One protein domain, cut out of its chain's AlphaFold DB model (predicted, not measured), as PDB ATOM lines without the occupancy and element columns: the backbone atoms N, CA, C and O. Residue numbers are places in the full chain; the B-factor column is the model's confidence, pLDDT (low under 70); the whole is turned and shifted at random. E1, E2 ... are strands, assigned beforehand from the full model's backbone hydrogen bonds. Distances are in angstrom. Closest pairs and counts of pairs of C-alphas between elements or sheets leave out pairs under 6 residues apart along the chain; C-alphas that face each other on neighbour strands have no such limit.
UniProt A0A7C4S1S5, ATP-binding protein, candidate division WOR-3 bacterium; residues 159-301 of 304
ATOM      1  N   PHE A 159     -15.499 -20.539  28.312       87.69
ATOM      2  CA  PHE A 159     -15.979 -19.354  27.616       87.69
ATOM      3  C   PHE A 159     -14.993 -18.201  27.791       87.69
ATOM      4  O   PHE A 159     -14.116 -18.228  28.659       87.69
ATOM      5  N   VAL A 160     -15.162 -17.171  26.973       85.81
ATOM      6  CA  VAL A 160     -14.469 -15.895  27.099       85.81
ATOM      7  C   VAL A 160     -15.444 -14.861  27.634       85.81
ATOM      8  O   VAL A 160     -16.483 -14.600  27.035       85.81
ATOM      9  N   ASP A 161     -15.086 -14.250  28.752       88.25
ATOM     10  CA  ASP A 161     -15.716 -13.037  29.243       88.25
ATOM     11  C   ASP A 161     -14.966 -11.808  28.734       88.25
ATOM     12  O   ASP A 161     -13.729 -11.785  28.661       88.25
ATOM     13  N   LEU A 162     -15.735 -10.789  28.366       90.00
ATOM     14  CA  LEU A 162     -15.235  -9.536  27.826       90.00
ATOM     15  C   LEU A 162     -15.471  -8.433  28.833       90.00
ATOM     16  O   LEU A 162     -16.572  -7.902  28.977       90.00
ATOM     17  N   LYS A 163     -14.396  -8.015  29.486       90.25
ATOM     18  CA  LYS A 163     -14.451  -6.888  30.401       90.25
ATOM     19  C   LYS A 163     -14.030  -5.619  29.678       90.25
ATOM     20  O   LYS A 163     -12.846  -5.421  29.406       90.25
ATOM     21  N   VAL A 164     -14.979  -4.720  29.421       92.81
ATOM     22  CA  VAL A 164     -14.663  -3.359  28.967       92.81
ATOM     23  C   VAL A 164     -13.955  -2.625  30.109       92.81
ATOM     24  O   VAL A 164     -14.543  -2.362  31.155       92.81
ATOM     25  N   ILE A 165     -12.663  -2.355  29.930       93.12
ATOM     26  CA  ILE A 165     -11.832  -1.617  30.888       93.12
ATOM     27  C   ILE A 165     -12.076  -0.117  30.732       93.12
ATOM     28  O   ILE A 165     -12.202   0.599  31.721       93.12
ATOM     29  N   GLU A 166     -12.125   0.342  29.484       93.88
ATOM     30  CA  GLU A 166     -12.243   1.749  29.127       93.88
ATOM     31  C   GLU A 166     -13.132   1.897  27.890       93.88
ATOM     32  O   GLU A 166     -13.058   1.091  26.955       93.88
ATOM     33  N   LYS A 167     -13.953   2.949  27.897       96.19
ATOM     34  CA  LYS A 167     -14.697   3.444  26.743       96.19
ATOM     35  C   LYS A 167     -14.442   4.942  26.625       96.19
ATOM     36  O   LYS A 167     -14.711   5.679  27.568       96.19
ATOM     37  N   GLU A 168     -13.967   5.379  25.469       96.06
ATOM     38  CA  GLU A 168     -13.625   6.777  25.200       96.06
ATOM     39  C   GLU A 168     -14.227   7.207  23.858       96.06
ATOM     40  O   GLU A 168     -14.108   6.493  22.861       96.06
ATOM     41  N   GLU A 169     -14.874   8.372  23.809       94.88
ATOM     42  CA  GLU A 169     -15.200   9.015  22.533       94.88
ATOM     43  C   GLU A 169     -13.957   9.759  22.042       94.88
ATOM     44  O   GLU A 169     -13.507  10.695  22.699       94.88
ATOM     45  N   ILE A 170     -13.380   9.329  20.915       91.12
ATOM     46  CA  ILE A 170     -12.159   9.951  20.373       91.12
ATOM     47  C   ILE A 170     -12.512  11.270  19.679       91.12
ATOM     48  O   ILE A 170     -11.822  12.273  19.846       91.12
ATOM     49  N   ASP A 171     -13.578  11.254  18.876       91.88
ATOM     50  CA  ASP A 171     -14.078  12.404  18.127       91.88
ATOM     51  C   ASP A 171     -15.597  12.282  17.868       91.88
ATOM     52  O   ASP A 171     -16.303  11.441  18.441       91.88
ATOM     53  N   GLU A 172     -16.135  13.149  17.006       89.69
ATOM     54  CA  GLU A 172     -17.555  13.140  16.637       89.69
ATOM     55  C   GLU A 172     -17.996  11.835  15.958       89.69
ATOM     56  O   GLU A 172     -19.172  11.484  16.026       89.69
ATOM     57  N   ASN A 173     -17.065  11.080  15.376       94.06
ATOM     58  CA  ASN A 173     -17.318   9.923  14.528       94.06
ATOM     59  C   ASN A 173     -16.875   8.592  15.139       94.06
ATOM     60  O   ASN A 173     -17.394   7.566  14.715       94.06
ATOM     61  N   TRP A 174     -15.968   8.570  16.121       96.44
ATOM     62  CA  TRP A 174     -15.326   7.343  16.604       96.44
ATOM     63  C   TRP A 174     -15.444   7.127  18.111       96.44
ATOM     64  O   TRP A 174     -15.315   8.047  18.920       96.44
ATOM     65  N   VAL A 175     -15.613   5.859  18.491       96.88
ATOM     66  CA  VAL A 175     -15.538   5.384  19.877       96.88
ATOM     67  C   VAL A 175     -14.439   4.337  19.992       96.88
ATOM     68  O   VAL A 175     -14.335   3.441  19.155       96.88
ATOM     69  N   LYS A 176     -13.627   4.447  21.043       96.56
ATOM     70  CA  LYS A 176     -12.584   3.497  21.428       96.56
ATOM     71  C   LYS A 176     -13.060   2.647  22.596       96.56
ATOM     72  O   LYS A 176     -13.546   3.175  23.594       96.56
ATOM     73  N   TYR A 177     -12.827   1.348  22.502       95.75
ATOM     74  CA  TYR A 177     -12.968   0.388  23.582       95.75
ATOM     75  C   TYR A 177     -11.621  -0.245  23.890       95.75
ATOM     76  O   TYR A 177     -10.938  -0.716  22.983       95.75
ATOM     77  N   GLN A 178     -11.282  -0.327  25.171       93.56
ATOM     78  CA  GLN A 178     -10.228  -1.207  25.654       93.56
ATOM     79  C   GLN A 178     -10.874  -2.388  26.378       93.56
ATOM     80  O   GLN A 178     -11.556  -2.210  27.385       93.56
ATOM     81  N   ILE A 179     -10.660  -3.597  25.868       90.81
ATOM     82  CA  ILE A 179     -11.332  -4.817  26.318       90.81
ATOM     83  C   ILE A 179     -10.291  -5.776  26.887       90.81
ATOM     84  O   ILE A 179      -9.278  -6.047  26.243       90.81
ATOM     85  N   GLU A 180     -10.531  -6.298  28.087       87.12
ATOM     86  CA  GLU A 180      -9.797  -7.422  28.666       87.12
ATOM     87  C   GLU A 180     -10.551  -8.719  28.393       87.12
ATOM     88  O   GLU A 180     -11.742  -8.820  28.682       87.12
ATOM     89  N   PHE A 181      -9.842  -9.710  27.869       83.38
ATOM     90  CA  PHE A 181     -10.374 -11.040  27.624       83.38
ATOM     91  C   PHE A 181     -10.020 -11.924  28.817       83.38
ATOM     92  O   PHE A 181      -8.855 -11.966  29.241       83.38
ATOM     93  N   GLN A 182     -11.012 -12.627  29.355       82.88
ATOM     94  CA  GLN A 182     -10.839 -13.525  30.491       82.88
ATOM     95  C   GLN A 182     -11.450 -14.891  30.200       82.88
ATOM     96  O   GLN A 182     -12.606 -14.969  29.799       82.88
ATOM     97  N   TYR A 183     -10.717 -15.978  30.438       80.81
ATOM     98  CA  TYR A 183     -11.344 -17.298  30.410       80.81
ATOM     99  C   TYR A 183     -12.220 -17.514  31.642       80.81
ATOM    100  O   TYR A 183     -11.783 -17.282  32.775       80.81
ATOM    101  N   ILE A 184     -13.415 -18.051  31.412       83.69
ATOM    102  CA  ILE A 184     -14.321 -18.559  32.439       83.69
ATOM    103  C   ILE A 184     -14.616 -20.022  32.133       83.69
ATOM    104  O   ILE A 184     -15.182 -20.341  31.092       83.69
ATOM    105  N   ASN A 185     -14.263 -20.916  33.056       81.25
ATOM    106  CA  ASN A 185     -14.650 -22.318  32.958       81.25
ATOM    107  C   ASN A 185     -15.938 -22.578  33.749       81.25
ATOM    108  O   ASN A 185     -15.940 -22.624  34.984       81.25
ATOM    109  N   GLU A 186     -17.030 -22.765  33.017       80.75
ATOM    110  CA  GLU A 186     -18.344 -23.146  33.545       80.75
ATOM    111  C   GLU A 186     -18.533 -24.670  33.622       80.75
ATOM    112  O   GLU A 186     -19.569 -25.157  34.074       80.75
ATOM    113  N   GLY A 187     -17.537 -25.432  33.168       78.44
ATOM    114  CA  GLY A 187     -17.507 -26.882  33.243       78.44
ATOM    115  C   GLY A 187     -17.148 -27.393  34.633       78.44
ATOM    116  O   GLY A 187     -16.899 -26.635  35.569       78.44
ATOM    117  N   ASN A 188     -17.109 -28.715  34.764       75.62
ATOM    118  CA  ASN A 188     -16.853 -29.391  36.040       75.62
ATOM    119  C   ASN A 188     -15.452 -30.026  36.110       75.62
ATOM    120  O   ASN A 188     -15.069 -30.556  37.151       75.62
ATOM    121  N   LYS A 189     -14.675 -29.943  35.024       77.44
ATOM    122  CA  LYS A 189     -13.250 -30.296  34.973       77.44
ATOM    123  C   LYS A 189     -12.420 -29.085  34.563       77.44
ATOM    124  O   LYS A 189     -12.950 -28.228  33.854       77.44
ATOM    125  N   PRO A 190     -11.144 -29.011  34.973       74.75
ATOM    126  CA  PRO A 190     -10.234 -28.005  34.454       74.75
ATOM    127  C   PRO A 190     -10.097 -28.111  32.932       74.75
ATOM    128  O   PRO A 190     -10.136 -29.214  32.390       74.75
ATOM    129  N   GLY A 191      -9.943 -26.971  32.263       72.38
ATOM    130  CA  GLY A 191      -9.511 -26.937  30.870       72.38
ATOM    131  C   GLY A 191      -8.045 -27.350  30.760       72.38
ATOM    132  O   GLY A 191      -7.239 -26.947  31.602       72.38
ATOM    133  N   GLU A 192      -7.715 -28.174  29.770       69.12
ATOM    134  CA  GLU A 192      -6.366 -28.715  29.566       69.12
ATOM    135  C   GLU A 192      -5.612 -27.948  28.482       69.12
ATOM    136  O   GLU A 192      -4.458 -27.560  28.688       69.12
ATOM    137  N   TRP A 193      -6.250 -27.715  27.333       70.88
ATOM    138  CA  TRP A 193      -5.695 -26.900  26.263       70.88
ATOM    139  C   TRP A 193      -6.799 -26.068  25.628       70.88
ATOM    140  O   TRP A 193      -7.725 -26.577  25.015       70.88
ATOM    141  N   VAL A 194      -6.675 -24.750  25.708       71.00
ATOM    142  CA  VAL A 194      -7.669 -23.871  25.093       71.00
ATOM    143  C   VAL A 194      -7.072 -23.163  23.900       71.00
ATOM    144  O   VAL A 194      -5.994 -22.571  23.983       71.00
ATOM    145  N   ARG A 195      -7.789 -23.228  22.779       75.44
ATOM    146  CA  ARG A 195      -7.478 -22.475  21.569       75.44
ATOM    147  C   ARG A 195      -8.622 -21.533  21.245       75.44
ATOM    148  O   ARG A 195      -9.778 -21.941  21.217       75.44
ATOM    149  N   LEU A 196      -8.275 -20.291  20.939       75.56
ATOM    150  CA  LEU A 196      -9.222 -19.262  20.545       75.56
ATOM    151  C   LEU A 196      -9.056 -18.886  19.080       75.56
ATOM    152  O   LEU A 196      -7.943 -18.675  18.598       75.56
ATOM    153  N   LEU A 197     -10.190 -18.751  18.411       78.94
ATOM    154  CA  LEU A 197     -10.322 -18.162  17.093       78.94
ATOM    155  C   LEU A 197     -11.264 -16.967  17.208       78.94
ATOM    156  O   LEU A 197     -12.398 -17.106  17.664       78.94
ATOM    157  N   LEU A 198     -10.774 -15.797  16.812       81.19
ATOM    158  CA  LEU A 198     -11.526 -14.546  16.836       81.19
ATOM    159  C   LEU A 198     -11.870 -14.122  15.405       81.19
ATOM    160  O   LEU A 198     -11.022 -14.109  14.515       81.19
ATOM    161  N   GLU A 199     -13.112 -13.751  15.154       83.69
ATOM    162  CA  GLU A 199     -13.543 -13.278  13.841       83.69
ATOM    163  C   GLU A 199     -14.389 -12.023  13.998       83.69
ATOM    164  O   GLU A 199     -15.168 -11.904  14.939       83.69
ATOM    165  N   PHE A 200     -14.242 -11.081  13.068       84.62
ATOM    166  CA  PHE A 200     -15.048  -9.866  13.025       84.62
ATOM    167  C   PHE A 200     -15.850  -9.824  11.733       84.62
ATOM    168  O   PHE A 200     -15.306 -10.027  10.646       84.62
ATOM    169  N   GLN A 201     -17.137  -9.521  11.850       88.81
ATOM    170  CA  GLN A 201     -18.051  -9.385  10.726       88.81
ATOM    171  C   GLN A 201     -18.779  -8.048  10.808       88.81
ATOM    172  O   GLN A 201     -19.464  -7.769  11.785       88.81
ATOM    173  N   MET A 202     -18.676  -7.222   9.768       91.88
ATOM    174  CA  MET A 202     -19.459  -5.986   9.697       91.88
ATOM    175  C   MET A 202     -20.921  -6.319   9.390       91.88
ATOM    176  O   MET A 202     -21.205  -7.047   8.439       91.88
ATOM    177  N   LYS A 203     -21.848  -5.771  10.176       92.50
ATOM    178  CA  LYS A 203     -23.296  -5.815   9.909       92.50
ATOM    179  C   LYS A 203     -23.812  -4.501   9.342       92.50
ATOM    180  O   LYS A 203     -24.731  -4.504   8.531       92.50
ATOM    181  N   GLN A 204     -23.199  -3.391   9.743       94.06
ATOM    182  CA  GLN A 204     -23.457  -2.061   9.208       94.06
ATOM    183  C   GLN A 204     -22.141  -1.291   9.107       94.06
ATOM    184  O   GLN A 204     -21.340  -1.307  10.041       94.06
ATOM    185  N   GLY A 205     -21.943  -0.597   7.988       90.75
ATOM    186  CA  GLY A 205     -20.687   0.073   7.664       90.75
ATOM    187  C   GLY A 205     -19.748  -0.821   6.857       90.75
ATOM    188  O   GLY A 205     -20.154  -1.815   6.254       90.75
ATOM    189  N   THR A 206     -18.484  -0.435   6.822       90.44
ATOM    190  CA  THR A 206     -17.435  -1.033   6.006       90.44
ATOM    191  C   THR A 206     -16.280  -1.528   6.872       90.44
ATOM    192  O   THR A 206     -16.110  -1.092   8.009       90.44
ATOM    193  N   PRO A 207     -15.424  -2.400   6.321       84.50
ATOM    194  CA  PRO A 207     -14.123  -2.738   6.886       84.50
ATOM    195  C   PRO A 207     -13.299  -1.587   7.478       84.50
ATOM    196  O   PRO A 207     -12.563  -1.793   8.438       84.50
ATOM    197  N   ALA A 208     -13.392  -0.391   6.893       88.25
ATOM    198  CA  ALA A 208     -12.632   0.773   7.329       88.25
ATOM    199  C   ALA A 208     -13.212   1.434   8.589       88.25
ATOM    200  O   ALA A 208     -12.495   2.186   9.240       88.25
ATOM    201  N   ASP A 209     -14.466   1.128   8.940       91.44
ATOM    202  CA  ASP A 209     -15.198   1.694  10.080       91.44
ATOM    203  C   ASP A 209     -14.915   0.959  11.402       91.44
ATOM    204  O   ASP A 209     -15.527   1.249  12.433       91.44
ATOM    205  N   ILE A 210     -13.978   0.007  11.378       89.69
ATOM    206  CA  ILE A 210     -13.464  -0.679  12.558       89.69
ATOM    207  C   ILE A 210     -11.939  -0.799  12.478       89.69
ATOM    208  O   ILE A 210     -11.370  -1.183  11.458       89.69
ATOM    209  N   GLN A 211     -11.257  -0.479  13.573       90.00
ATOM    210  CA  GLN A 211      -9.815  -0.656  13.717       90.00
ATOM    211  C   GLN A 211      -9.548  -1.466  14.975       90.00
ATOM    212  O   GLN A 211     -10.106  -1.187  16.034       90.00
ATOM    213  N   ILE A 212      -8.698  -2.480  14.853       86.31
ATOM    214  CA  ILE A 212      -8.454  -3.450  15.916       86.31
ATOM    215  C   ILE A 212      -6.955  -3.531  16.164       86.31
ATOM    216  O   ILE A 212      -6.172  -3.743  15.235       86.31
ATOM    217  N   GLN A 213      -6.554  -3.393  17.424       83.44
ATOM    218  CA  GLN A 213      -5.163  -3.478  17.840       83.44
ATOM    219  C   GLN A 213      -5.025  -4.370  19.073       83.44
ATOM    220  O   GLN A 213      -5.630  -4.126  20.114       83.44
ATOM    221  N   SER A 214      -4.187  -5.404  18.975       77.62
ATOM    222  CA  SER A 214      -3.801  -6.204  20.141       77.62
ATOM    223  C   SER A 214      -2.855  -5.401  21.035       77.62
ATOM    224  O   SER A 214      -1.893  -4.796  20.551       77.62
ATOM    225  N   LEU A 215      -3.121  -5.404  22.341       67.88
ATOM    226  CA  LEU A 215      -2.272  -4.772  23.342       67.88
ATOM    227  C   LEU A 215      -1.436  -5.839  24.068       67.88
ATOM    228  O   LEU A 215      -1.955  -6.909  24.397       67.88
ATOM    229  N   PRO A 216      -0.149  -5.573  24.357       56.44
ATOM    230  CA  PRO A 216       0.695  -6.524  25.071       56.44
ATOM    231  C   PRO A 216       0.157  -6.773  26.487       56.44
ATOM    232  O   PRO A 216      -0.013  -5.841  27.274       56.44
ATOM    233  N   ALA A 217      -0.088  -8.039  26.827       52.22
ATOM    234  CA  ALA A 217      -0.397  -8.445  28.194       52.22
ATOM    235  C   ALA A 217       0.911  -8.617  29.001       52.22
ATOM    236  O   ALA A 217       1.849  -9.251  28.504       52.22
ATOM    237  N   PRO A 218       1.017  -8.081  30.235       43.75
ATOM    238  CA  PRO A 218       2.180  -8.311  31.092       43.75
ATOM    239  C   PRO A 218       2.344  -9.814  31.359       43.75
ATOM    240  O   PRO A 218       1.406 -10.457  31.817       43.75
ATOM    241  N   GLY A 219       3.519 -10.377  31.065       45.50
ATOM    242  CA  GLY A 219       3.824 -11.798  31.298       45.50
ATOM    243  C   GLY A 219       3.586 -12.743  30.112       45.50
ATOM    244  O   GLY A 219       4.010 -13.893  30.181       45.50
ATOM    245  N   TYR A 220       3.004 -12.279  29.001       44.09
ATOM    246  CA  TYR A 220       2.776 -13.108  27.811       44.09
ATOM    247  C   TYR A 220       3.894 -12.953  26.766       44.09
ATOM    248  O   TYR A 220       4.213 -11.849  26.319       44.09
ATOM    249  N   ARG A 221       4.488 -14.075  26.329       35.66
ATOM    250  CA  ARG A 221       5.362 -14.106  25.143       35.66
ATOM    251  C   ARG A 221       4.495 -13.911  23.894       35.66
ATOM    252  O   ARG A 221       3.564 -14.676  23.671       35.66
ATOM    253  N   LYS A 222       4.808 -12.885  23.094       30.39
ATOM    254  CA  LYS A 222       4.132 -12.557  21.824       30.39
ATOM    255  C   LYS A 222       3.936 -13.805  20.943       30.39
ATOM    256  O   LYS A 222       4.944 -14.422  20.596       30.39
ATOM    257  N   PRO A 223       2.724 -14.090  20.437       35.91
ATOM    258  CA  PRO A 223       2.596 -14.700  19.127       35.91
ATOM    259  C   PRO A 223       2.916 -13.616  18.093       35.91
ATOM    260  O   PRO A 223       2.276 -12.566  18.028       35.91
ATOM    261  N   VAL A 224       3.977 -13.844  17.326       29.11
ATOM    262  CA  VAL A 224       4.324 -13.049  16.150       29.11
ATOM    263  C   VAL A 224       3.379 -13.472  15.027       29.11
ATOM    264  O   VAL A 224       3.445 -14.607  14.571       29.11
ATOM    265  N   GLY A 225       2.511 -12.569  14.583       28.16
ATOM    266  CA  GLY A 225       1.654 -12.768  13.416       28.16
ATOM    267  C   GLY A 225       1.064 -11.434  12.979       28.16
ATOM    268  O   GLY A 225       0.297 -10.816  13.708       28.16
ATOM    269  N   SER A 226       1.496 -10.940  11.824       27.25
ATOM    270  CA  SER A 226       1.078  -9.664  11.247       27.25
ATOM    271  C   SER A 226      -0.424  -9.637  10.947       27.25
ATOM    272  O   SER A 226      -0.910 -10.431  10.147       27.25
ATOM    273  N   LEU A 227      -1.126  -8.669  11.541       33.91
ATOM    274  CA  LEU A 227      -2.512  -8.303  11.244       33.91
ATOM    275  C   LEU A 227      -2.645  -7.804   9.797       33.91
ATOM    276  O   LEU A 227      -2.205  -6.698   9.482       33.91
ATOM    277  N   LYS A 228      -3.291  -8.594   8.931       23.47
ATOM    278  CA  LYS A 228      -3.899  -8.121   7.677       23.47
ATOM    279  C   LYS A 228      -5.220  -8.852   7.392       23.47
ATOM    280  O   LYS A 228      -5.210  -9.959   6.882       23.47
ATOM    281  N   THR A 229      -6.315  -8.149   7.699       24.31
ATOM    282  CA  THR A 229      -7.600  -8.045   6.965       24.31
ATOM    283  C   THR A 229      -8.434  -9.279   6.561       24.31
ATOM    284  O   THR A 229      -7.953 -10.188   5.900       24.31
ATOM    285  N   PHE A 230      -9.743  -9.145   6.855       36.28
ATOM    286  CA  PHE A 230     -10.965  -9.528   6.115       36.28
ATOM    287  C   PHE A 230     -10.998 -10.907   5.425       36.28
ATOM    288  O   PHE A 230     -10.295 -11.156   4.457       36.28
ATOM    289  N   SER A 231     -11.874 -11.782   5.941       31.11
ATOM    290  CA  SER A 231     -12.073 -13.201   5.579       31.11
ATOM    291  C   SER A 231     -10.881 -14.141   5.797       31.11
ATOM    292  O   SER A 231     -10.660 -15.070   5.024       31.11
ATOM    293  N   SER A 232     -10.133 -13.943   6.877       27.34
ATOM    294  CA  SER A 232      -9.213 -14.953   7.399       27.34
ATOM    295  C   SER A 232      -9.230 -14.876   8.923       27.34
ATOM    296  O   SER A 232      -9.085 -13.799   9.499       27.34
ATOM    297  N   GLY A 233      -9.544 -15.998   9.568       31.70
ATOM    298  CA  GLY A 233      -9.724 -16.054  11.012       31.70
ATOM    299  C   GLY A 233      -8.483 -15.592  11.776       31.70
ATOM    300  O   GLY A 233      -7.346 -15.796  11.348       31.70
ATOM    301  N   PHE A 234      -8.696 -14.973  12.935       34.06
ATOM    302  CA  PHE A 234      -7.633 -14.719  13.899       34.06
ATOM    303  C   PHE A 234      -7.200 -16.051  14.509       34.06
ATOM    304  O   PHE A 234      -7.741 -16.506  15.515       34.06
ATOM    305  N   GLN A 235      -6.234 -16.711  13.885       35.66
ATOM    306  CA  GLN A 235      -5.618 -17.885  14.471       35.66
ATOM    307  C   GLN A 235      -4.563 -17.413  15.477       35.66
ATOM    308  O   GLN A 235      -3.400 -17.203  15.134       35.66
ATOM    309  N   GLN A 236      -4.967 -17.205  16.733       36.19
ATOM    310  CA  GLN A 236      -3.988 -17.080  17.805       36.19
ATOM    311  C   GLN A 236      -3.467 -18.486  18.115       36.19
ATOM    312  O   GLN A 236      -4.072 -19.241  18.871       36.19
ATOM    313  N   ASP A 237      -2.321 -18.847  17.534       32.16
ATOM    314  CA  ASP A 237      -1.581 -20.083  17.843       32.16
ATOM    315  C   ASP A 237      -0.878 -20.015  19.212       32.16
ATOM    316  O   ASP A 237       0.213 -20.548  19.415       32.16
ATOM    317  N   SER A 238      -1.480 -19.337  20.190       36.09
ATOM    318  CA  SER A 238      -1.035 -19.448  21.572       36.09
ATOM    319  C   SER A 238      -1.725 -20.646  22.201       36.09
ATOM    320  O   SER A 238      -2.843 -20.537  22.699       36.09
ATOM    321  N   TYR A 239      -1.030 -21.779  22.201       37.84
ATOM    322  CA  TYR A 239      -1.287 -22.848  23.155       37.84
ATOM    323  C   TYR A 239      -0.989 -22.295  24.551       37.84
ATOM    324  O   TYR A 239       0.153 -22.324  25.011       37.84
ATOM    325  N   THR A 240      -1.985 -21.733  25.227       39.22
ATOM    326  CA  THR A 240      -1.853 -21.488  26.660       39.22
ATOM    327  C   THR A 240      -2.064 -22.824  27.342       39.22
ATOM    328  O   THR A 240      -3.192 -23.291  27.475       39.22
ATOM    329  N   LYS A 241      -0.962 -23.464  27.743       40.78
ATOM    330  CA  LYS A 241      -0.962 -24.656  28.602       40.78
ATOM    331  C   LYS A 241      -1.242 -24.273  30.064       40.78
ATOM    332  O   LYS A 241      -0.622 -24.805  30.981       40.78
ATOM    333  N   ASP A 242      -2.121 -23.299  30.265       48.97
ATOM    334  CA  ASP A 242      -2.548 -22.882  31.588       48.97
ATOM    335  C   ASP A 242      -3.830 -23.645  31.890       48.97
ATOM    336  O   ASP A 242      -4.799 -23.578  31.137       48.97
ATOM    337  N   VAL A 243      -3.804 -24.428  32.965       52.47
ATOM    338  CA  VAL A 243      -4.950 -25.227  33.397       52.47
ATOM    339  C   VAL A 243      -6.030 -24.281  33.923       52.47
ATOM    340  O   VAL A 243      -5.807 -23.565  34.899       52.47
ATOM    341  N   ILE A 244      -7.209 -24.272  33.295       60.69
ATOM    342  CA  ILE A 244      -8.298 -23.345  33.645       60.69
ATOM    343  C   ILE A 244      -9.292 -24.064  34.553       60.69
ATOM    344  O   ILE A 244     -10.156 -24.802  34.083       60.69
ATOM    345  N   TYR A 245      -9.189 -23.869  35.864       59.53
ATOM    346  CA  TYR A 245     -10.062 -24.528  36.845       59.53
ATOM    347  C   TYR A 245     -11.507 -24.003  36.827       59.53
ATOM    348  O   TYR A 245     -11.761 -22.848  36.487       59.53
ATOM    349  N   SER A 246     -12.455 -24.860  37.212       60.56
ATOM    350  CA  SER A 246     -13.870 -24.503  37.366       60.56
ATOM    351  C   SER A 246     -14.109 -23.615  38.596       60.56
ATOM    352  O   SER A 246     -13.337 -23.657  39.550       60.56
ATOM    353  N   LYS A 247     -15.177 -22.795  38.542       53.50
ATOM    354  CA  LYS A 247     -15.770 -21.964  39.621       53.50
ATOM    355  C   LYS A 247     -14.875 -21.686  40.843       53.50
ATOM    356  O   LYS A 247     -14.782 -22.505  41.752       53.50
ATOM    357  N   GLY A 248     -14.373 -20.454  40.949       46.09
ATOM    358  CA  GLY A 248     -13.848 -19.936  42.222       46.09
ATOM    359  C   GLY A 248     -12.709 -18.931  42.124       46.09
ATOM    360  O   GLY A 248     -12.370 -18.324  43.134       46.09
ATOM    361  N   VAL A 249     -12.125 -18.707  40.947       46.78
ATOM    362  CA  VAL A 249     -10.974 -17.809  40.824       46.78
ATOM    363  C   VAL A 249     -11.124 -16.976  39.560       46.78
ATOM    364  O   VAL A 249     -11.249 -17.528  38.476       46.78
ATOM    365  N   VAL A 250     -11.197 -15.657  39.762       52.59
ATOM    366  CA  VAL A 250     -10.766 -14.566  38.872       52.59
ATOM    367  C   VAL A 250     -10.461 -15.024  37.444       52.59
ATOM    368  O   VAL A 250      -9.475 -15.725  37.237       52.59
ATOM    369  N   GLY A 251     -11.285 -14.607  36.479       57.22
ATOM    370  CA  GLY A 251     -11.121 -14.990  35.080       57.22
ATOM    371  C   GLY A 251      -9.667 -14.860  34.616       57.22
ATOM    372  O   GLY A 251      -8.996 -13.857  34.888       57.22
ATOM    373  N   TYR A 252      -9.156 -15.909  33.968       65.56
ATOM    374  CA  TYR A 252      -7.750 -15.968  33.571       65.56
ATOM    375  C   TYR A 252      -7.525 -14.962  32.448       65.56
ATOM    376  O   TYR A 252      -8.053 -15.121  31.349       65.56
ATOM    377  N   LYS A 253      -6.770 -13.902  32.744       71.19
ATOM    378  CA  LYS A 253      -6.507 -12.808  31.807       71.19
ATOM    379  C   LYS A 253      -5.612 -13.293  30.680       71.19
ATOM    380  O   LYS A 253      -4.445 -13.586  30.913       71.19
ATOM    381  N   ILE A 254      -6.149 -13.311  29.469       71.25
ATOM    382  CA  ILE A 254      -5.462 -13.876  28.299       71.25
ATOM    383  C   ILE A 254      -4.950 -12.813  27.339       71.25
ATOM    384  O   ILE A 254      -4.021 -13.054  26.570       71.25
ATOM    385  N   GLY A 255      -5.526 -11.615  27.384       75.69
ATOM    386  CA  GLY A 255      -5.131 -10.544  26.489       75.69
ATOM    387  C   GLY A 255      -5.966  -9.290  26.655       75.69
ATOM    388  O   GLY A 255      -6.980  -9.266  27.358       75.69
ATOM    389  N   LYS A 256      -5.509  -8.236  25.986       83.81
ATOM    390  CA  LYS A 256      -6.255  -6.996  25.830       83.81
ATOM    391  C   LYS A 256      -6.362  -6.644  24.354       83.81
ATOM    392  O   LYS A 256      -5.401  -6.814  23.600       83.81
ATOM    393  N   LEU A 257      -7.515  -6.123  23.970       86.12
ATOM    394  CA  LEU A 257      -7.794  -5.647  22.625       86.12
ATOM    395  C   LEU A 257      -8.263  -4.200  22.702       86.12
ATOM    396  O   LEU A 257      -9.104  -3.860  23.531       86.12
ATOM    397  N   GLU A 258      -7.722  -3.361  21.837       91.31
ATOM    398  CA  GLU A 258      -8.289  -2.055  21.545       91.31
ATOM    399  C   GLU A 258      -9.137  -2.167  20.278       91.31
ATOM    400  O   GLU A 258      -8.668  -2.669  19.253       91.31
ATOM    401  N   ILE A 259     -10.383  -1.705  20.353       92.62
ATOM    402  CA  ILE A 259     -11.298  -1.620  19.216       92.62
ATOM    403  C   ILE A 259     -11.723  -0.168  19.059       92.62
ATOM    404  O   ILE A 259     -12.335   0.398  19.960       92.62
ATOM    405  N   LYS A 260     -11.447   0.429  17.904       95.38
ATOM    406  CA  LYS A 260     -12.062   1.689  17.483       95.38
ATOM    407  C   LYS A 260     -13.165   1.367  16.497       95.38
ATOM    408  O   LYS A 260     -12.921   0.634  15.544       95.38
ATOM    409  N   ILE A 261     -14.354   1.904  16.717       95.56
ATOM    410  CA  ILE A 261     -15.509   1.693  15.844       95.56
ATOM    411  C   ILE A 261     -16.200   3.025  15.558       95.56
ATOM    412  O   ILE A 261     -16.342   3.864  16.455       95.56
ATOM    413  N   ALA A 262     -16.612   3.233  14.308       96.31
ATOM    414  CA  ALA A 262     -17.367   4.417  13.930       96.31
ATOM    415  C   ALA A 262     -18.756   4.418  14.597       96.31
ATOM    416  O   ALA A 262     -19.384   3.370  14.761       96.31
ATOM    417  N   LYS A 263     -19.289   5.596  14.943       96.62
ATOM    418  CA  LYS A 263     -20.590   5.755  15.624       96.62
ATOM    419  C   LYS A 263     -21.774   5.219  14.820       96.62
ATOM    420  O   LYS A 263     -22.800   4.877  15.401       96.62
ATOM    421  N   THR A 264     -21.621   5.118  13.504       95.56
ATOM    422  CA  THR A 264     -22.614   4.589  12.560       95.56
ATOM    423  C   THR A 264     -22.448   3.098  12.262       95.56
ATOM    424  O   THR A 264     -23.301   2.522  11.586       95.56
ATOM    425  N   ALA A 265     -21.361   2.478  12.725       94.62
ATOM    426  CA  ALA A 265     -21.028   1.102  12.403       94.62
ATOM    427  C   ALA A 265     -21.553   0.113  13.450       94.62
ATOM    428  O   ALA A 265     -21.672   0.411  14.642       94.62
ATOM    429  N   LEU A 266     -21.836  -1.096  12.972       94.94
ATOM    430  CA  LEU A 266     -22.208  -2.250  13.777       94.94
ATOM    431  C   LEU A 266     -21.393  -3.443  13.294       94.94
ATOM    432  O   LEU A 266     -21.425  -3.779  12.106       94.94
ATOM    433  N   ALA A 267     -20.700  -4.099  14.213       93.31
ATOM    434  CA  ALA A 267     -19.943  -5.307  13.941       93.31
ATOM    435  C   ALA A 267     -20.369  -6.433  14.885       93.31
ATOM    436  O   ALA A 267     -20.857  -6.194  15.986       93.31
ATOM    437  N   GLU A 268     -20.154  -7.665  14.456       94.88
ATOM    438  CA  GLU A 268     -20.164  -8.839  15.312       94.88
ATOM    439  C   GLU A 268     -18.740  -9.335  15.511       94.88
ATOM    440  O   GLU A 268     -17.953  -9.396  14.566       94.88
ATOM    441  N   MET A 269     -18.435  -9.712  16.743       91.69
ATOM    442  CA  MET A 269     -17.224 -10.421  17.110       91.69
ATOM    443  C   MET A 269     -17.597 -11.843  17.499       91.69
ATOM    444  O   MET A 269     -18.312 -12.065  18.473       91.69
ATOM    445  N   ILE A 270     -17.118 -12.797  16.715       90.50
ATOM    446  CA  ILE A 270     -17.369 -14.219  16.891       90.50
ATOM    447  C   ILE A 270     -16.125 -14.819  17.538       90.50
ATOM    448  O   ILE A 270     -15.019 -14.704  17.010       90.50
ATOM    449  N   ILE A 271     -16.308 -15.438  18.697       88.12
ATOM    450  CA  ILE A 271     -15.258 -16.106  19.456       88.12
ATOM    451  C   ILE A 271     -15.556 -17.594  19.449       88.12
ATOM    452  O   ILE A 271     -16.521 -18.052  20.056       88.12
ATOM    453  N   ASN A 272     -14.698 -18.350  18.782       85.62
ATOM    454  CA  ASN A 272     -14.745 -19.799  18.770       85.62
ATOM    455  C   ASN A 272     -13.645 -20.333  19.687       85.62
ATOM    456  O   ASN A 272     -12.456 -20.119  19.440       85.62
ATOM    457  N   THR A 273     -14.048 -21.019  20.750       84.25
ATOM    458  CA  THR A 273     -13.143 -21.600  21.742       84.25
ATOM    459  C   THR A 273     -13.142 -23.115  21.588       84.25
ATOM    460  O   THR A 273     -14.182 -23.760  21.677       84.25
ATOM    461  N   PHE A 274     -11.969 -23.684  21.342       80.62
ATOM    462  CA  PHE A 274     -11.751 -25.116  21.178       80.62
ATOM    463  C   PHE A 274     -11.050 -25.646  22.426       80.62
ATOM    464  O   PHE A 274     -10.060 -25.065  22.873       80.62
ATOM    465  N   GLU A 275     -11.556 -26.752  22.952       76.62
ATOM    466  CA  GLU A 275     -11.004 -27.482  24.091       76.62
ATOM    467  C   GLU A 275     -11.088 -28.989  23.807       76.62
ATOM    468  O   GLU A 275     -11.866 -29.431  22.968       76.62
ATOM    469  N   TYR A 276     -10.313 -29.804  24.517       71.69
ATOM    470  CA  TYR A 276     -10.132 -31.239  24.327       71.69
ATOM    471  C   TYR A 276     -11.387 -32.032  23.962       71.69
ATOM    472  O   TYR A 276     -11.334 -32.911  23.103       71.69
ATOM    473  N   LYS A 277     -12.517 -31.725  24.601       74.19
ATOM    474  CA  LYS A 277     -13.775 -32.463  24.434       74.19
ATOM    475  C   LYS A 277     -14.923 -31.617  23.893       74.19
ATOM    476  O   LYS A 277     -16.049 -32.107  23.848       74.19
ATOM    477  N   GLY A 278     -14.682 -30.371  23.495       79.06
ATOM    478  CA  GLY A 278     -15.772 -29.513  23.067       79.06
ATOM    479  C   GLY A 278     -15.367 -28.240  22.347       79.06
ATOM    480  O   GLY A 278     -14.217 -27.811  22.323       79.06
ATOM    481  N   PHE A 279     -16.393 -27.640  21.769       83.38
ATOM    482  CA  PHE A 279     -16.373 -26.415  21.006       83.38
ATOM    483  C   PHE A 279     -17.384 -25.444  21.605       83.38
ATOM    484  O   PHE A 279     -18.553 -25.786  21.790       83.38
ATOM    485  N   MET A 280     -16.951 -24.223  21.869       88.00
ATOM    486  CA  MET A 280     -17.803 -23.132  22.314       88.00
ATOM    487  C   MET A 280     -17.811 -22.056  21.234       88.00
ATOM    488  O   MET A 280     -16.765 -21.747  20.664       88.00
ATOM    489  N   SER A 281     -18.971 -21.454  20.991       90.44
ATOM    490  CA  SER A 281     -19.100 -20.292  20.113       90.44
ATOM    491  C   SER A 281     -19.840 -19.184  20.847       90.44
ATOM    492  O   SER A 281     -20.919 -19.410  21.398       90.44
ATOM    493  N   GLN A 282     -19.250 -17.997  20.885       94.00
ATOM    494  CA  GLN A 282     -19.866 -16.795  21.432       94.00
ATOM    495  C   GLN A 282     -19.907 -15.717  20.359       94.00
ATOM    496  O   GLN A 282     -18.929 -15.514  19.640       94.00
ATOM    497  N   VAL A 283     -21.026 -15.010  20.264       95.00
ATOM    498  CA  VAL A 283     -21.193 -13.887  19.340       95.00
ATOM    499  C   VAL A 283     -21.478 -12.641  20.152       95.00
ATOM    500  O   VAL A 283     -22.429 -12.614  20.930       95.00
ATOM    501  N   PHE A 284     -20.676 -11.604  19.946       96.19
ATOM    502  CA  PHE A 284     -20.836 -10.309  20.586       96.19
ATOM    503  C   PHE A 284     -21.196  -9.246  19.557       96.19
ATOM    504  O   PHE A 284     -20.525  -9.113  18.538       96.19
ATOM    505  N   SER A 285     -22.225  -8.457  19.843       96.88
ATOM    506  CA  SER A 285     -22.526  -7.224  19.124       96.88
ATOM    507  C   SER A 285     -21.568  -6.136  19.582       96.88
ATOM    508  O   SER A 285     -21.405  -5.940  20.784       96.88
ATOM    509  N   ILE A 286     -20.962  -5.413  18.646       96.12
ATOM    510  CA  ILE A 286     -20.079  -4.279  18.913       96.12
ATOM    511  C   ILE A 286     -20.632  -3.063  18.186       96.12
ATOM    512  O   ILE A 286     -20.716  -3.031  16.958       96.12
ATOM    513  N   SER A 287     -20.965  -2.037  18.960       96.31
ATOM    514  CA  SER A 287     -21.390  -0.732  18.462       96.31
ATOM    515  C   SER A 287     -20.712   0.381  19.255       96.31
ATOM    516  O   SER A 287     -20.127   0.153  20.312       96.31
ATOM    517  N   ALA A 288     -20.852   1.627  18.814       94.56
ATOM    518  CA  ALA A 288     -20.404   2.777  19.603       94.56
ATOM    519  C   ALA A 288     -21.153   2.966  20.936       94.56
ATOM    520  O   ALA A 288     -20.684   3.691  21.818       94.56
ATOM    521  N   LYS A 289     -22.312   2.325  21.117       94.12
ATOM    522  CA  LYS A 289     -23.060   2.393  22.376       94.12
ATOM    523  C   LYS A 289     -22.504   1.415  23.401       94.12
ATOM    524  O   LYS A 289     -22.232   1.824  24.527       94.12
ATOM    525  N   GLU A 290     -22.308   0.169  22.998       94.94
ATOM    526  CA  GLU A 290     -21.963  -0.920  23.906       94.94
ATOM    527  C   GLU A 290     -21.445  -2.159  23.167       94.94
ATOM    528  O   GLU A 290     -21.504  -2.242  21.933       94.94
ATOM    529  N   ILE A 291     -20.958  -3.112  23.966       95.38
ATOM    530  CA  ILE A 291     -20.579  -4.460  23.551       95.38
ATOM    531  C   ILE A 291     -21.429  -5.446  24.349       95.38
ATOM    532  O   ILE A 291     -21.343  -5.455  25.574       95.38
ATOM    533  N   ASN A 292     -22.211  -6.275  23.660       95.00
ATOM    534  CA  ASN A 292     -23.150  -7.208  24.287       95.00
ATOM    535  C   ASN A 292     -22.986  -8.617  23.732       95.00
ATOM    536  O   ASN A 292     -22.855  -8.785  22.523       95.00
ATOM    537  N   GLU A 293     -23.074  -9.632  24.590       95.19
ATOM    538  CA  GLU A 293     -23.187 -11.024  24.148       95.19
ATOM    539  C   GLU A 293     -24.591 -11.272  23.575       95.19
ATOM    540  O   GLU A 293     -25.594 -11.025  24.242       95.19
ATOM    541  N   ILE A 294     -24.658 -11.727  22.326       94.50
ATOM    542  CA  ILE A 294     -25.900 -12.083  21.625       94.50
ATOM    543  C   ILE A 294     -26.186 -13.572  21.807       94.50
ATOM    544  O   ILE A 294     -27.307 -13.967  22.123       94.50
ATOM    545  N   THR A 295     -25.157 -14.393  21.597       92.38
ATOM    546  CA  THR A 295     -25.272 -15.850  21.558       92.38
ATOM    547  C   THR A 295     -24.118 -16.474  22.320       92.38
ATOM    548  O   THR A 295     -22.974 -16.037  22.182       92.38
ATOM    549  N   ARG A 296     -24.419 -17.535  23.069       88.81
ATOM    550  CA  ARG A 296     -23.449 -18.399  23.743       88.81
ATOM    551  C   ARG A 296     -23.869 -19.848  23.562       88.81
ATOM    552  O   ARG A 296     -24.894 -20.272  24.086       88.81
ATOM    553  N   GLU A 297     -23.064 -20.604  22.830       85.69
ATOM    554  CA  GLU A 297     -23.309 -22.014  22.542       85.69
ATOM    555  C   GLU A 297     -22.145 -22.886  23.000       85.69
ATOM    556  O   GLU A 297     -20.974 -22.516  22.892       85.69
ATOM    557  N   PHE A 298     -22.485 -24.086  23.460       82.00
ATOM    558  CA  PHE A 298     -21.547 -25.160  23.749       82.00
ATOM    559  C   PHE A 298     -21.942 -26.406  22.953       82.00
ATOM    560  O   PHE A 298     -23.110 -26.801  22.946       82.00
ATOM    561  N   ARG A 299     -20.965 -27.050  22.316       77.00
ATOM    562  CA  ARG A 299     -21.115 -28.317  21.595       77.00
ATOM    563  C   ARG A 299     -20.014 -29.273  22.032       77.00
ATOM    564  O   ARG A 299     -18.836 -28.939  21.969       77.00
ATOM    565  N   SER A 300     -20.383 -30.474  22.454       71.19
ATOM    566  CA  SER A 300     -19.405 -31.522  22.755       71.19
ATOM    567  C   SER A 300     -18.861 -32.134  21.458       71.19
ATOM    568  O   SER A 300     -19.621 -32.321  20.510       71.19
ATOM    569  N   TYR A 301     -17.568 -32.478  21.418       66.12
ATOM    570  CA  TYR A 301     -16.998 -33.330  20.357       66.12
ATOM    571  C   TYR A 301     -17.346 -34.800  20.536       66.12
ATOM    572  O   TYR A 301     -17.079 -35.607  19.650       66.12
TER     573      TYR A 301
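Overview. This is residues 159 to 301 of the 304 residues of the protein "ATP-binding protein" of candidate division WOR-3 bacterium (UniProt A0A7C4S1S5). Two twisted sheets of four strands stand face to face as a sandwich, their strands nearly aligned but their planes 36 degrees apart. A long loop, residues 216 to 251, leaves edge strand E4, pairs briefly with edge strand E3 of the other sheet and returns to E5. The 143 printed residues include eight named strands, E1 to E8 in chain order, and no named helix: the class is all strand. Both sheets, E1 - E2 - E5 - E4 and E3 - E6 - E7 - E8, are antiparallel; the whole is compact, radius of gyration of the C-alphas 15.3 A, spanning 47 by 31 by 29 A.

Along the chain. Find C-alpha 159 at (-15.979, -19.354, 27.616), where E1 begins; it runs to 169 and bends by 53 degrees at 165. Next come E2, 174 to 185, 33.9 A long, E3, 195 to 204, and E4, 210 to 215. Then find E5, 252 to 262, 29.9 A, E6, 266 to 275, E7, 278 to 287, and E8, 291 to 300, ending at C-alpha 300 (-19.405, -31.522, 22.755).

Arrangement. Look first at hairpin E1 and E2: N 161 and O 182 are 2.8 A apart. E2 and E5 have N 177 and O 259 at 2.8 A; E5 and E4 have N 213 and O 258 at 2.9 A. In the other sheet, E3 and E6 have N 199 and O 270 at 2.8 A. E6, E7 and E8 form a meander, each strand the antiparallel neighbour of the one before: N 269 and O 284 are 2.8 A apart, N 281 and O 297 3.0 A. Between the sheets, the closest C-alphas of E1 and E7, Phe 159 and Met 280, are 6.8 A apart.

Size, cuts and confidence. The C-alphas farthest apart, Glu 172 and Lys 189, are 47.3 A apart. The printed part has no cut; the link E4 to E5 is long. The model's pLDDT is under 70 at residues 192, 215 to 252 and 301.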